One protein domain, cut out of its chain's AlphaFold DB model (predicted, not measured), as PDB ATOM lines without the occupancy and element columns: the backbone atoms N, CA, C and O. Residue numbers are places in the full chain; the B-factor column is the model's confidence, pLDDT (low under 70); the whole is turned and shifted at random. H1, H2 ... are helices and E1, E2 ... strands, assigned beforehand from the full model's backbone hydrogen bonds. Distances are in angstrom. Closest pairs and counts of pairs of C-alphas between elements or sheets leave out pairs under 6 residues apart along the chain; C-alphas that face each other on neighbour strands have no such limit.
ATOM      1  N   THR A 111      41.960  18.507 -32.063       81.00
ATOM      2  CA  THR A 111      41.781  17.269 -31.320       81.00
ATOM      3  C   THR A 111      43.095  16.983 -30.592       81.00
ATOM      4  O   THR A 111      44.173  17.266 -31.115       81.00
ATOM      5  N   VAL A 112      43.029  16.456 -29.378       86.25
ATOM      6  CA  VAL A 112      44.202  16.079 -28.589       86.25
ATOM      7  C   VAL A 112      44.089  14.645 -28.113       86.25
ATOM      8  O   VAL A 112      42.986  14.145 -27.895       86.25
ATOM      9  N   VAL A 113      45.233  13.999 -27.915       85.88
ATOM     10  CA  VAL A 113      45.335  12.740 -27.180       85.88
ATOM     11  C   VAL A 113      46.165  12.953 -25.919       85.88
ATOM     12  O   VAL A 113      47.116  13.739 -25.916       85.88
ATOM     13  N   PHE A 114      45.773  12.290 -24.840       86.69
ATOM     14  CA  PHE A 114      46.449  12.366 -23.547       86.69
ATOM     15  C   PHE A 114      46.206  11.092 -22.735       86.69
ATOM     16  O   PHE A 114      45.253  10.351 -22.996       86.69
ATOM     17  N   GLU A 115      47.065  10.838 -21.750       85.44
ATOM     18  CA  GLU A 115      46.875   9.723 -20.824       85.44
ATOM     19  C   GLU A 115      45.833  10.057 -19.754       85.44
ATOM     20  O   GLU A 115      45.823  11.152 -19.186       85.44
ATOM     21  N   TYR A 116      44.962   9.100 -19.435       82.25
ATOM     22  CA  TYR A 116      43.920   9.280 -18.428       82.25
ATOM     23  C   TYR A 116      43.837   8.083 -17.478       82.25
ATOM     24  O   TYR A 116      43.970   6.935 -17.887       82.25
ATOM     25  N   PHE A 117      43.592   8.347 -16.193       77.19
ATOM     26  CA  PHE A 117      43.631   7.399 -15.065       77.19
ATOM     27  C   PHE A 117      44.983   6.726 -14.769       77.19
ATOM     28  O   PHE A 117      45.392   6.720 -13.609       77.19
ATOM     29  N   ARG A 118      45.660   6.124 -15.753       77.12
ATOM     30  CA  ARG A 118      46.956   5.441 -15.578       77.12
ATOM     31  C   ARG A 118      47.747   5.387 -16.883       77.12
ATOM     32  O   ARG A 118      47.144   5.394 -17.954       77.12
ATOM     33  N   LYS A 119      49.070   5.219 -16.765       78.19
ATOM     34  CA  LYS A 119      49.966   5.023 -17.912       78.19
ATOM     35  C   LYS A 119      49.467   3.911 -18.838       78.19
ATOM     36  O   LYS A 119      49.044   2.847 -18.362       78.19
ATOM     37  N   GLY A 120      49.520   4.175 -20.140       74.25
ATOM     38  CA  GLY A 120      49.069   3.285 -21.208       74.25
ATOM     39  C   GLY A 120      47.570   3.339 -21.523       74.25
ATOM     40  O   GLY A 120      47.123   2.601 -22.401       74.25
ATOM     41  N   ILE A 121      46.779   4.180 -20.838       80.19
ATOM     42  CA  ILE A 121      45.378   4.441 -21.203       80.19
ATOM     43  C   ILE A 121      45.282   5.802 -21.875       80.19
ATOM     44  O   ILE A 121      45.408   6.840 -21.231       80.19
ATOM     45  N   TRP A 122      44.979   5.775 -23.168       82.75
ATOM     46  CA  TRP A 122      44.893   6.961 -24.007       82.75
ATOM     47  C   TRP A 122      43.447   7.379 -24.223       82.75
ATOM     48  O   TRP A 122      42.576   6.556 -24.511       82.75
ATOM     49  N   VAL A 123      43.205   8.678 -24.115       82.94
ATOM     50  CA  VAL A 123      41.906   9.289 -24.370       82.94
ATOM     51  C   VAL A 123      42.075  10.377 -25.410       82.94
ATOM     52  O   VAL A 123      42.988  11.199 -25.334       82.94
ATOM     53  N   VAL A 124      41.175  10.377 -26.388       83.81
ATOM     54  CA  VAL A 124      41.090  11.431 -27.393       83.81
ATOM     55  C   VAL A 124      40.010  12.424 -26.970       83.81
ATOM     56  O   VAL A 124      38.919  12.030 -26.558       83.81
ATOM     57  N   GLY A 125      40.298  13.717 -27.067       84.81
ATOM     58  CA  GLY A 125      39.383  14.784 -26.680       84.81
ATOM     59  C   GLY A 125      39.517  16.014 -27.565       84.81
ATOM     60  O   GLY A 125      40.438  16.138 -28.364       84.81
ATOM     61  N   ILE A 126      38.576  16.938 -27.427       85.31
ATOM     62  CA  ILE A 126      38.511  18.175 -28.206       85.31
ATOM     63  C   ILE A 126      38.906  19.330 -27.293       85.31
ATOM     64  O   ILE A 126      38.316  19.498 -26.223       85.31
ATOM     65  N   VAL A 127      39.875  20.148 -27.705       86.06
ATOM     66  CA  VAL A 127      40.207  21.376 -26.972       86.06
ATOM     67  C   VAL A 127      39.077  22.386 -27.164       86.06
ATOM     68  O   VAL A 127      38.795  22.815 -28.280       86.06
ATOM     69  N   VAL A 128      38.428  22.773 -26.066       83.25
ATOM     70  CA  VAL A 128      37.331  23.761 -26.055       83.25
ATOM     71  C   VAL A 128      37.779  25.134 -25.546       83.25
ATOM     72  O   VAL A 128      36.989  26.073 -25.484       83.25
ATOM     73  N   GLY A 129      39.048  25.262 -25.163       80.81
ATOM     74  CA  GLY A 129      39.683  26.519 -24.791       80.81
ATOM     75  C   GLY A 129      40.745  26.322 -23.719       80.81
ATOM     76  O   GLY A 129      41.133  25.201 -23.403       80.81
ATOM     77  N   TYR A 130      41.172  27.426 -23.121       84.75
ATOM     78  CA  TYR A 130      42.230  27.455 -22.117       84.75
ATOM     79  C   TYR A 130      41.678  28.040 -20.812       84.75
ATOM     80  O   TYR A 130      40.622  28.691 -20.800       84.75
ATOM     81  N   LEU A 131      42.337  27.745 -19.693       84.06
ATOM     82  CA  LEU A 131      42.018  28.357 -18.407       84.06
ATOM     83  C   LEU A 131      42.763  29.694 -18.295       84.06
ATOM     84  O   LEU A 131      43.994  29.718 -18.255       84.06
ATOM     85  N   GLU A 132      42.035  30.807 -18.264       81.38
ATOM     86  CA  GLU A 132      42.629  32.142 -18.124       81.38
ATOM     87  C   GLU A 132      43.443  32.245 -16.823       81.38
ATOM     88  O   GLU A 132      43.059  31.697 -15.791       81.38
ATOM     89  N   GLY A 133      44.609  32.892 -16.881       79.25
ATOM     90  CA  GLY A 133      45.534  32.990 -15.743       79.25
ATOM     91  C   GLY A 133      46.397  31.746 -15.492       79.25
ATOM     92  O   GLY A 133      47.348  31.822 -14.717       79.25
ATOM     93  N   SER A 134      46.151  30.624 -16.183       82.06
ATOM     94  CA  SER A 134      46.973  29.411 -16.024       82.06
ATOM     95  C   SER A 134      48.407  29.554 -16.538       82.06
ATOM     96  O   SER A 134      49.277  28.804 -16.113       82.06
ATOM     97  N   GLU A 135      48.693  30.544 -17.388       80.38
ATOM     98  CA  GLU A 135      50.038  30.763 -17.943       80.38
ATOM     99  C   GLU A 135      51.089  31.071 -16.862       80.38
ATOM    100  O   GLU A 135      52.277  30.834 -17.063       80.38
ATOM    101  N   GLN A 136      50.648  31.573 -15.704       79.00
ATOM    102  CA  GLN A 136      51.502  31.925 -14.567       79.00
ATOM    103  C   GLN A 136      51.773  30.736 -13.629       79.00
ATOM    104  O   GLN A 136      52.567  30.849 -12.694       79.00
ATOM    105  N   LEU A 137      51.109  29.597 -13.843       81.25
ATOM    106  CA  LEU A 137      51.275  28.412 -13.011       81.25
ATOM    107  C   LEU A 137      52.558  27.661 -13.379       81.25
ATOM    108  O   LEU A 137      52.977  27.604 -14.537       81.25
ATOM    109  N   LYS A 138      53.169  27.014 -12.378       72.12
ATOM    110  CA  LYS A 138      54.290  26.093 -12.602       72.12
ATOM    111  C   LYS A 138      53.807  24.932 -13.472       72.12
ATOM    112  O   LYS A 138      53.096  24.059 -12.985       72.12
ATOM    113  N   GLY A 139      54.194  24.939 -14.747       71.69
ATOM    114  CA  GLY A 139      53.726  23.962 -15.732       71.69
ATOM    115  C   GLY A 139      53.093  24.553 -16.991       71.69
ATOM    116  O   GLY A 139      52.905  23.821 -17.960       71.69
ATOM    117  N   GLY A 140      52.848  25.866 -17.008       83.12
ATOM    118  CA  GLY A 140      52.343  26.585 -18.173       83.12
ATOM    119  C   GLY A 140      50.831  26.461 -18.356       83.12
ATOM    120  O   GLY A 140      50.088  26.163 -17.422       83.12
ATOM    121  N   ARG A 141      50.377  26.730 -19.582       84.38
ATOM    122  CA  ARG A 141      48.954  26.852 -19.918       84.38
ATOM    123  C   ARG A 141      48.191  25.554 -19.651       84.38
ATOM    124  O   ARG A 141      48.654  24.467 -19.991       84.38
ATOM    125  N   ILE A 142      46.991  25.682 -19.090       88.25
ATOM    126  CA  ILE A 142      46.064  24.570 -18.864       88.25
ATOM    127  C   ILE A 142      44.983  24.591 -19.943       88.25
ATOM    128  O   ILE A 142      44.291  25.596 -20.138       88.25
ATOM    129  N   LEU A 143      44.823  23.454 -20.613       87.81
ATOM    130  CA  LEU A 143      43.791  23.213 -21.608       87.81
ATOM    131  C   LEU A 143      42.503  22.736 -20.948       87.81
ATOM    132  O   LEU A 143      42.526  21.932 -20.017       87.81
ATOM    133  N   LYS A 144      41.376  23.186 -21.495       87.00
ATOM    134  CA  LYS A 144      40.046  22.631 -21.250       87.00
ATOM    135  C   LYS A 144      39.757  21.637 -22.364       87.00
ATOM    136  O   LYS A 144      39.583  22.035 -23.517       87.00
ATOM    137  N   VAL A 145      39.713  20.357 -22.019       87.12
ATOM    138  CA  VAL A 145      39.503  19.261 -22.963       87.12
ATOM    139  C   VAL A 145      38.154  18.611 -22.705       87.12
ATOM    140  O   VAL A 145      37.817  18.232 -21.582       87.12
ATOM    141  N   PHE A 146      37.367  18.496 -23.766       83.12
ATOM    142  CA  PHE A 146      36.076  17.835 -23.766       83.12
ATOM    143  C   PHE A 146      36.202  16.422 -24.336       83.12
ATOM    144  O   PHE A 146      36.666  16.250 -25.464       83.12
ATOM    145  N   VAL A 147      35.759  15.416 -23.579       82.62
ATOM    146  CA  VAL A 147      35.725  14.015 -24.022       82.62
ATOM    147  C   VAL A 147      34.266  13.603 -24.244       82.62
ATOM    148  O   VAL A 147      33.499  13.539 -23.278       82.62
ATOM    149  N   PRO A 148      33.849  13.338 -25.495       70.44
ATOM    150  CA  PRO A 148      32.514  12.826 -25.778       70.44
ATOM    151  C   PRO A 148      32.310  11.457 -25.113       70.44
ATOM    152  O   PRO A 148      33.183  10.600 -25.171       70.44
ATOM    153  N   SER A 149      31.151  11.213 -24.502       61.59
ATOM    154  CA  SER A 149      30.767   9.875 -24.036       61.59
ATOM    155  C   SER A 149      29.330   9.561 -24.446       61.59
ATOM    156  O   SER A 149      28.444  10.415 -24.398       61.59
ATOM    157  N   VAL A 150      29.107   8.325 -24.890       53.00
ATOM    158  CA  VAL A 150      27.790   7.757 -25.210       53.00
ATOM    159  C   VAL A 150      27.676   6.475 -24.376       53.00
ATOM    160  O   VAL A 150      28.614   5.681 -24.427       53.00
ATOM    161  N   PRO A 151      26.602   6.229 -23.600       49.91
ATOM    162  CA  PRO A 151      25.320   6.926 -23.552       49.91
ATOM    163  C   PRO A 151      25.190   7.928 -22.390       49.91
ATOM    164  O   PRO A 151      25.513   7.651 -21.235       49.91
ATOM    165  N   VAL A 152      24.623   9.093 -22.706       53.69
ATOM    166  CA  VAL A 152      24.245  10.142 -21.749       53.69
ATOM    167  C   VAL A 152      23.020   9.688 -20.962       53.69
ATOM    168  O   VAL A 152      21.905   9.930 -21.406       53.69
ATOM    169  N   ILE A 153      23.205   9.037 -19.809       38.72
ATOM    170  CA  ILE A 153      22.175   9.021 -18.750       38.72
ATOM    171  C   ILE A 153      22.768   9.246 -17.343       38.72
ATOM    172  O   ILE A 153      22.071   9.843 -16.530       38.72
ATOM    173  N   LEU A 154      24.027   8.886 -17.021       44.28
ATOM    174  CA  LEU A 154      24.476   8.911 -15.606       44.28
ATOM    175  C   LEU A 154      25.916   9.354 -15.264       44.28
ATOM    176  O   LEU A 154      26.278   9.320 -14.093       44.28
ATOM    177  N   THR A 155      26.724   9.869 -16.190       46.94
ATOM    178  CA  THR A 155      28.017  10.500 -15.835       46.94
ATOM    179  C   THR A 155      28.247  11.703 -16.731       46.94
ATOM    180  O   THR A 155      28.454  11.555 -17.931       46.94
ATOM    181  N   GLY A 156      28.107  12.898 -16.159       42.09
ATOM    182  CA  GLY A 156      28.166  14.160 -16.881       42.09
ATOM    183  C   GLY A 156      29.434  14.327 -17.712       42.09
ATOM    184  O   GLY A 156      30.478  13.752 -17.417       42.09
ATOM    185  N   LEU A 157      29.304  15.155 -18.745       51.34
ATOM    186  CA  LEU A 157      30.379  15.825 -19.468       51.34
ATOM    187  C   LEU A 157      31.459  16.251 -18.454       51.34
ATOM    188  O   LEU A 157      31.288  17.269 -17.791       51.34
ATOM    189  N   ALA A 158      32.512  15.459 -18.258       57.31
ATOM    190  CA  ALA A 158      33.584  15.816 -17.339       57.31
ATOM    191  C   ALA A 158      34.585  16.659 -18.136       57.31
ATOM    192  O   ALA A 158      35.318  16.096 -18.953       57.31
ATOM    193  N   PRO A 159      34.603  17.997 -17.987       68.56
ATOM    194  CA  PRO A 159      35.684  18.790 -18.547       68.56
ATOM    195  C   PRO A 159      36.991  18.344 -17.889       68.56
ATOM    196  O   PRO A 159      37.118  18.363 -16.664       68.56
ATOM    197  N   ILE A 160      37.955  17.929 -18.704       83.31
ATOM    198  CA  ILE A 160      39.285  17.556 -18.234       83.31
ATOM    199  C   ILE A 160      40.177  18.784 -18.364       83.31
ATOM    200  O   ILE A 160      40.280  19.389 -19.432       83.31
ATOM    201  N   PHE A 161      40.807  19.156 -17.255       87.94
ATOM    202  CA  PHE A 161      41.804  20.215 -17.208       87.94
ATOM    203  C   PHE A 161      43.180  19.567 -17.168       87.94
ATOM    204  O   PHE A 161      43.499  18.850 -16.220       87.94
ATOM    205  N   ILE A 162      43.978  19.797 -18.203       88.06
ATOM    206  CA  ILE A 162      45.290  19.171 -18.362       88.06
ATOM    207  C   ILE A 162      46.310  20.212 -18.816       88.06
ATOM    208  O   ILE A 162      45.977  21.131 -19.565       88.06
ATOM    209  N   GLN A 163      47.545  20.112 -18.323       88.19
ATOM    210  CA  GLN A 163      48.613  21.015 -18.746       88.19
ATOM    211  C   GLN A 163      48.935  20.768 -20.221       88.19
ATOM    212  O   GLN A 163      49.007  19.626 -20.667       88.19
ATOM    213  N   GLU A 164      49.176  21.835 -20.980       85.50
ATOM    214  CA  GLU A 164      49.431  21.741 -22.421       85.50
ATOM    215  C   GLU A 164      50.651  20.866 -22.762       85.50
ATOM    216  O   GLU A 164      50.694  20.238 -23.813       85.50
ATOM    217  N   LYS A 165      51.633  20.782 -21.859       84.38
ATOM    218  CA  LYS A 165      52.831  19.940 -22.014       84.38
ATOM    219  C   LYS A 165      52.564  18.427 -21.935       84.38
ATOM    220  O   LYS A 165      53.444  17.660 -22.325       84.38
ATOM    221  N   ASP A 166      51.409  18.033 -21.393       85.75
ATOM    222  CA  ASP A 166      51.011  16.641 -21.143       85.75
ATOM    223  C   ASP A 166      49.961  16.164 -22.166       85.75
ATOM    224  O   ASP A 166      49.407  15.073 -22.044       85.75
ATOM    225  N   VAL A 167      49.678  16.981 -23.190       85.56
ATOM    226  CA  VAL A 167      48.816  16.610 -24.316       85.56
ATOM    227  C   VAL A 167      49.597  16.574 -25.621       85.56
ATOM    228  O   VAL A 167      50.585  17.289 -25.804       85.56
ATOM    229  N   ILE A 168      49.088  15.811 -26.585       81.62
ATOM    230  CA  ILE A 168      49.516  15.909 -27.978       81.62
ATOM    231  C   ILE A 168      48.360  16.347 -28.848       81.62
ATOM    232  O   ILE A 168      47.292  15.744 -28.834       81.62
ATOM    233  N   TYR A 169      48.607  17.384 -29.642       82.19
ATOM    234  CA  TYR A 169      47.709  17.809 -30.703       82.19
ATOM    235  C   TYR A 169      47.757  16.806 -31.849       82.19
ATOM    236  O   TYR A 169      48.831  16.489 -32.360       82.19
ATOM    237  N   ILE A 170      46.585  16.337 -32.259       76.50
ATOM    238  CA  ILE A 170      46.422  15.415 -33.372       76.50
ATOM    239  C   ILE A 170      45.635  16.099 -34.490       76.50
ATOM    240  O   ILE A 170      44.620  16.757 -34.247       76.50
ATOM    241  N   ASP A 171      46.091  15.917 -35.728       73.31
ATOM    242  CA  ASP A 171      45.379  16.373 -36.926       73.31
ATOM    243  C   ASP A 171      44.302  15.350 -37.311       73.31
ATOM    244  O   ASP A 171      44.397  14.624 -38.306       73.31
ATOM    245  N   LEU A 172      43.322  15.213 -36.417       74.75
ATOM    246  CA  LEU A 172      42.143  14.382 -36.605       74.75
ATOM    247  C   LEU A 172      40.913  15.289 -36.725       74.75
ATOM    248  O   LEU A 172      40.615  16.017 -35.767       74.75
ATOM    249  N   PRO A 173      40.169  15.231 -37.847       78.12
ATOM    250  CA  PRO A 173      38.918  15.957 -37.989       78.12
ATOM    251  C   PRO A 173      37.948  15.608 -36.860       78.12
ATOM    252  O   PRO A 173      37.745  14.438 -36.530       78.12
ATOM    253  N   VAL A 174      37.297  16.627 -36.299       76.44
ATOM    254  CA  VAL A 174      36.328  16.462 -35.201       76.44
ATOM    255  C   VAL A 174      35.218  15.470 -35.572       76.44
ATOM    256  O   VAL A 174      34.783  14.688 -34.733       76.44
ATOM    257  N   ASP A 175      34.798  15.448 -36.836       75.69
ATOM    258  CA  ASP A 175      33.755  14.541 -37.322       75.69
ATOM    259  C   ASP A 175      34.178  13.063 -37.245       75.69
ATOM    260  O   ASP A 175      33.376  12.198 -36.891       75.69
ATOM    261  N   GLU A 176      35.446  12.758 -37.530       75.94
ATOM    262  CA  GLU A 176      35.991  11.398 -37.462       75.94
ATOM    263  C   GLU A 176      36.101  10.920 -36.009       75.94
ATOM    264  O   GLU A 176      35.736   9.787 -35.674       75.94
ATOM    265  N   LEU A 177      36.500  11.828 -35.117       76.88
ATOM    266  CA  LEU A 177      36.486  11.580 -33.683       76.88
ATOM    267  C   LEU A 177      35.067  11.286 -33.176       76.88
ATOM    268  O   LEU A 177      34.846  10.303 -32.471       76.88
ATOM    269  N   LEU A 178      34.085  12.107 -33.548       76.75
ATOM    270  CA  LEU A 178      32.694  11.903 -33.143       76.75
ATOM    271  C   LEU A 178      32.134  10.579 -33.673       76.75
ATOM    272  O   LEU A 178      31.455   9.874 -32.930       76.75
ATOM    273  N   ASN A 179      32.466  10.193 -34.907       75.06
ATOM    274  CA  ASN A 179      32.100   8.882 -35.454       75.06
ATOM    275  C   ASN A 179      32.678   7.729 -34.622       75.06
ATOM    276  O   ASN A 179      31.994   6.727 -34.397       75.06
ATOM    277  N   THR A 180      33.900   7.887 -34.106       76.56
ATOM    278  CA  THR A 180      34.521   6.913 -33.194       76.56
ATOM    279  C   THR A 180      33.676   6.740 -31.935       76.56
ATOM    280  O   THR A 180      33.302   5.621 -31.593       76.56
ATOM    281  N   PHE A 181      33.284   7.839 -31.288       76.25
ATOM    282  CA  PHE A 181      32.456   7.787 -30.080       76.25
ATOM    283  C   PHE A 181      31.049   7.242 -30.332       76.25
ATOM    284  O   PHE A 181      30.560   6.424 -29.555       76.25
ATOM    285  N   ILE A 182      30.407   7.649 -31.430       72.88
ATOM    286  CA  ILE A 182      29.064   7.180 -31.806       72.88
ATOM    287  C   ILE A 182      29.077   5.681 -32.114       72.88
ATOM    288  O   ILE A 182      28.151   4.967 -31.738       72.88
ATOM    289  N   SER A 183      30.135   5.189 -32.762       74.12
ATOM    290  CA  SER A 183      30.319   3.758 -33.023       74.12
ATOM    291  C   SER A 183      30.732   2.957 -31.780       74.12
ATOM    292  O   SER A 183      30.895   1.744 -31.874       74.12
ATOM    293  N   GLY A 184      30.926   3.601 -30.622       70.06
ATOM    294  CA  GLY A 184      31.425   2.945 -29.413       70.06
ATOM    295  C   GLY A 184      32.865   2.438 -29.544       70.06
ATOM    296  O   GLY A 184      33.237   1.486 -28.867       70.06
ATOM    297  N   GLY A 185      33.663   3.031 -30.437       68.81
ATOM    298  CA  GLY A 185      35.044   2.628 -30.708       68.81
ATOM    299  C   GLY A 185      35.206   1.513 -31.748       68.81
ATOM    300  O   GLY A 185      36.331   1.086 -31.986       68.81
ATOM    301  N   LEU A 186      34.124   1.053 -32.395       65.19
ATOM    302  CA  LEU A 186      34.192   0.080 -33.500       65.19
ATOM    303  C   LEU A 186      34.919   0.638 -34.731       65.19
ATOM    304  O   LEU A 186      35.577  -0.107 -35.454       65.19
ATOM    305  N   ILE A 187      34.794   1.942 -34.969       66.75
ATOM    306  CA  ILE A 187      35.499   2.660 -36.027       66.75
ATOM    307  C   ILE A 187      36.533   3.537 -35.333       66.75
ATOM    308  O   ILE A 187      36.219   4.651 -34.924       66.75
ATOM    309  N   ALA A 188      37.736   3.005 -35.135       64.38
ATOM    310  CA  ALA A 188      38.839   3.758 -34.551       64.38
ATOM    311  C   ALA A 188      39.571   4.576 -35.635       64.38
ATOM    312  O   ALA A 188      39.744   4.078 -36.752       64.38
ATOM    313  N   PRO A 189      40.056   5.791 -35.327       64.44
ATOM    314  CA  PRO A 189      40.905   6.552 -36.229       64.44
ATOM    315  C   PRO A 189      42.200   5.785 -36.505       64.44
ATOM    316  O   PRO A 189      42.925   5.411 -35.580       64.44
ATOM    317  N   THR A 190      42.523   5.591 -37.783       63.88
ATOM    318  CA  THR A 190      43.662   4.768 -38.238       63.88
ATOM    319  C   THR A 190      45.015   5.237 -37.680       63.88
ATOM    320  O   THR A 190      45.943   4.446 -37.563       63.88
ATOM    321  N   LYS A 191      45.125   6.516 -37.295       66.19
ATOM    322  CA  LYS A 191      46.371   7.157 -36.845       66.19
ATOM    323  C   LYS A 191      46.667   7.038 -35.341       66.19
ATOM    324  O   LYS A 191      47.733   7.470 -34.916       66.19
ATOM    325  N   ILE A 192      45.770   6.482 -34.516       66.62
ATOM    326  CA  ILE A 192      46.003   6.410 -33.055       66.62
ATOM    327  C   ILE A 192      47.297   5.650 -32.689       66.62
ATOM    328  O   ILE A 192      48.049   6.168 -31.867       66.62
ATOM    329  N   PRO A 193      47.614   4.477 -33.277       68.06
ATOM    330  CA  PRO A 193      48.812   3.721 -32.897       68.06
ATOM    331  C   PRO A 193      50.129   4.468 -33.157       68.06
ATOM    332  O   PRO A 193      51.045   4.395 -32.343       68.06
ATOM    333  N   GLU A 194      50.217   5.211 -34.261       68.00
ATOM    334  CA  GLU A 194      51.406   6.000 -34.618       68.00
ATOM    335  C   GLU A 194      51.619   7.163 -33.640       68.00
ATOM    336  O   GLU A 194      52.740   7.418 -33.204       68.00
ATOM    337  N   LEU A 195      50.531   7.816 -33.228       65.06
ATOM    338  CA  LEU A 195      50.562   8.928 -32.277       65.06
ATOM    339  C   LEU A 195      50.951   8.463 -30.866       65.06
ATOM    340  O   LEU A 195      51.696   9.152 -30.174       65.06
ATOM    341  N   VAL A 196      50.497   7.273 -30.456       67.75
ATOM    342  CA  VAL A 196      50.899   6.643 -29.187       67.75
ATOM    343  C   VAL A 196      52.380   6.247 -29.200       67.75
ATOM    344  O   VAL A 196      53.073   6.422 -28.203       67.75
ATOM    345  N   ALA A 197      52.909   5.772 -30.330       69.88
ATOM    346  CA  ALA A 197      54.330   5.440 -30.434       69.88
ATOM    347  C   ALA A 197      55.240   6.679 -30.315       69.88
ATOM    348  O   ALA A 197      56.319   6.601 -29.725       69.88
ATOM    349  N   GLU A 198      54.808   7.833 -30.836       67.25
ATOM    350  CA  GLU A 198      55.540   9.099 -30.693       67.25
ATOM    351  C   GLU A 198      55.583   9.579 -29.225       67.25
ATOM    352  O   GLU A 198      56.577  10.164 -28.784       67.25
ATOM    353  N   LEU A 199      54.537   9.292 -28.444       65.19
ATOM    354  CA  LEU A 199      54.446   9.623 -27.017       65.19
ATOM    355  C   LEU A 199      55.452   8.857 -26.172       65.19
ATOM    356  O   LEU A 199      56.210   9.473 -25.422       65.19
ATOM    357  N   ASP A 200      55.496   7.539 -26.346       68.31
ATOM    358  CA  ASP A 200      56.430   6.675 -25.625       68.31
ATOM    359  C   ASP A 200      57.885   7.104 -25.866       68.31
ATOM    360  O   ASP A 200      58.722   7.043 -24.965       68.31
ATOM    361  N   GLN A 201      58.203   7.581 -27.075       70.62
ATOM    362  CA  GLN A 201      59.533   8.102 -27.390       70.62
ATOM    363  C   GLN A 201      59.821   9.441 -26.700       70.62
ATOM    364  O   GLN A 201      60.919   9.645 -26.186       70.62
ATOM    365  N   ARG A 202      58.847  10.358 -26.642       67.44
ATOM    366  CA  ARG A 202      59.018  11.649 -25.953       67.44
ATOM    367  C   ARG A 202      59.139  11.498 -24.436       67.44
ATOM    368  O   ARG A 202      59.892  12.260 -23.831       67.44
ATOM    369  N   GLU A 203      58.425  10.551 -23.824       65.62
ATOM    370  CA  GLU A 203      58.577  10.248 -22.393       65.62
ATOM    371  C   GLU A 203      59.958   9.666 -22.086       65.62
ATOM    372  O   GLU A 203      60.636  10.185 -21.202       65.62
ATOM    373  N   LYS A 204      60.423   8.679 -22.866       66.56
ATOM    374  CA  LYS A 204      61.773   8.108 -22.711       66.56
ATOM    375  C   LYS A 204      62.865   9.169 -22.811       66.56
ATOM    376  O   LYS A 204      63.726   9.245 -21.944       66.56
ATOM    377  N   ASN A 205      62.766  10.061 -23.796       69.25
ATOM    378  CA  ASN A 205      63.737  11.144 -23.958       69.25
ATOM    379  C   ASN A 205      63.703  12.146 -22.787       69.25
ATOM    380  O   ASN A 205      64.733  12.710 -22.434       69.25
ATOM    381  N   LYS A 206      62.539  12.390 -22.163       61.28
ATOM    382  CA  LYS A 206      62.434  13.237 -20.958       61.28
ATOM    383  C   LYS A 206      63.004  12.560 -19.711       61.28
ATOM    384  O   LYS A 206      63.532  13.263 -18.852       61.28
ATOM    385  N   GLU A 207      62.856  11.246 -19.576       62.69
ATOM    386  CA  GLU A 207      63.436  10.478 -18.468       62.69
ATOM    387  C   GLU A 207      64.967  10.414 -18.587       62.69
ATOM    388  O   GLU A 207      65.654  10.615 -17.590       62.69
ATOM    389  N   GLU A 208      65.501  10.269 -19.804       60.22
ATOM    390  CA  GLU A 208      66.945  10.338 -20.079       60.22
ATOM    391  C   GLU A 208      67.537  11.738 -19.824       60.22
ATOM    392  O   GLU A 208      68.647  11.847 -19.316       60.22
ATOM    393  N   LEU A 209      66.796  12.820 -20.101       57.00
ATOM    394  CA  LEU A 209      67.258  14.201 -19.871       57.00
ATOM    395  C   LEU A 209      67.201  14.680 -18.409       57.00
ATOM    396  O   LEU A 209      67.828  15.685 -18.089       57.00
ATOM    397  N   ASN A 210      66.418  14.028 -17.545       55.03
ATOM    398  CA  ASN A 210      66.307  14.378 -16.118       55.03
ATOM    399  C   ASN A 210      67.078  13.400 -15.207       55.03
ATOM    400  O   ASN A 210      66.937  13.472 -13.986       55.03
ATOM    401  N   GLY A 211      67.821  12.458 -15.801       51.28
ATOM    402  CA  GLY A 211      68.587  11.415 -15.115       51.28
ATOM    403  C   GLY A 211      70.079  11.714 -14.904       51.28
ATOM    404  O   GLY A 211      70.756  10.852 -14.348       51.28
TER     405      GLY A 211
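What this domain is: This is residues 111 to 211 of the 212 residues of an uncharacterized protein of Candidatus Nealsonbacteria bacterium (UniProt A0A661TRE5). A single strongly twisted sheet of five strands makes the core, its long strand E2 bending between two parts of the sheet, while helices H1 and H2 only graze it and keep apart from each other. The long helix H2 runs out from the sheet, and residues 204 to 211, of which 204 to 209 belong to H2, stick out as an arm. The printed part has 101 residues, with five named strands and then two named helices in the order E1 E2 E3 E4 E5 H1 H2; the sheet's order is E4 E3 E2 E1 E5, all antiparallel, and the class is mixed, helices and strands. It is compact, with a radius of gyration of the C-alphas of 14.7 A, and spans 43 by 32 by 23 A.

How they stand to each other: Begin at E1, residues 111 to 115, and E2, residues 122 to 130: they form a hairpin, with N 112 and O 125 2.8 A apart, within hydrogen-bond range. E2 bends by 66 degrees at residue 127, and its pairing is staggered: residues 122 to 126 pair with E1, residues 126 to 130 with E3, residues 142 to 146. In the hairpin of E2 and E3, N 128 and O 144 are 2.9 A apart. E3 forms another hairpin with the edge strand E4, residues 160 to 163, where N 145 and O 160 are 2.8 A apart. The other edge strand, E5, residues 168 to 170, is antiparallel to E1 at 142 degrees, with N 170 and O 111 2.8 A apart. Next find H1, residues 174 to 182, which only grazes the sheet; its closest C-alphas to E2 are those of Val 174 and Ile 126, 7.5 A apart. H2, residues 192 to 209, also only grazes the sheet, with its residues 192 to 199; its closest C-alphas to E5 are those of Leu 195 and Ile 170, 7.8 A apart. In H1 and H2 every O i to N i+4 pair is within hydrogen-bond range.

Where its parts are: Find C-alpha 111 at (41.781, 17.269, -31.320), where E1 begins; it runs 13.9 A to C-alpha 115. E2 covers 20.8 A, E3 13.0 A, E4 10.0 A and E5 6.2 A. H1 runs 12.3 A from C-alpha 174 at (36.328, 16.462, -35.201). H2 runs 26.2 A and ends at C-alpha 209, at (67.258, 14.201, -19.871).

The domain as a whole: Look to Ile 153 and Gly 211 for the two C-alphas farthest apart, 46.6 A. The printed part has no cut. The links E2 to E3 and E3 to E4 are long, with 11 and 13 residues. The mean pLDDT of the printed part is 73.4; it is under 70 at residues 149 to 159, 185 to 200 and 202 to 211.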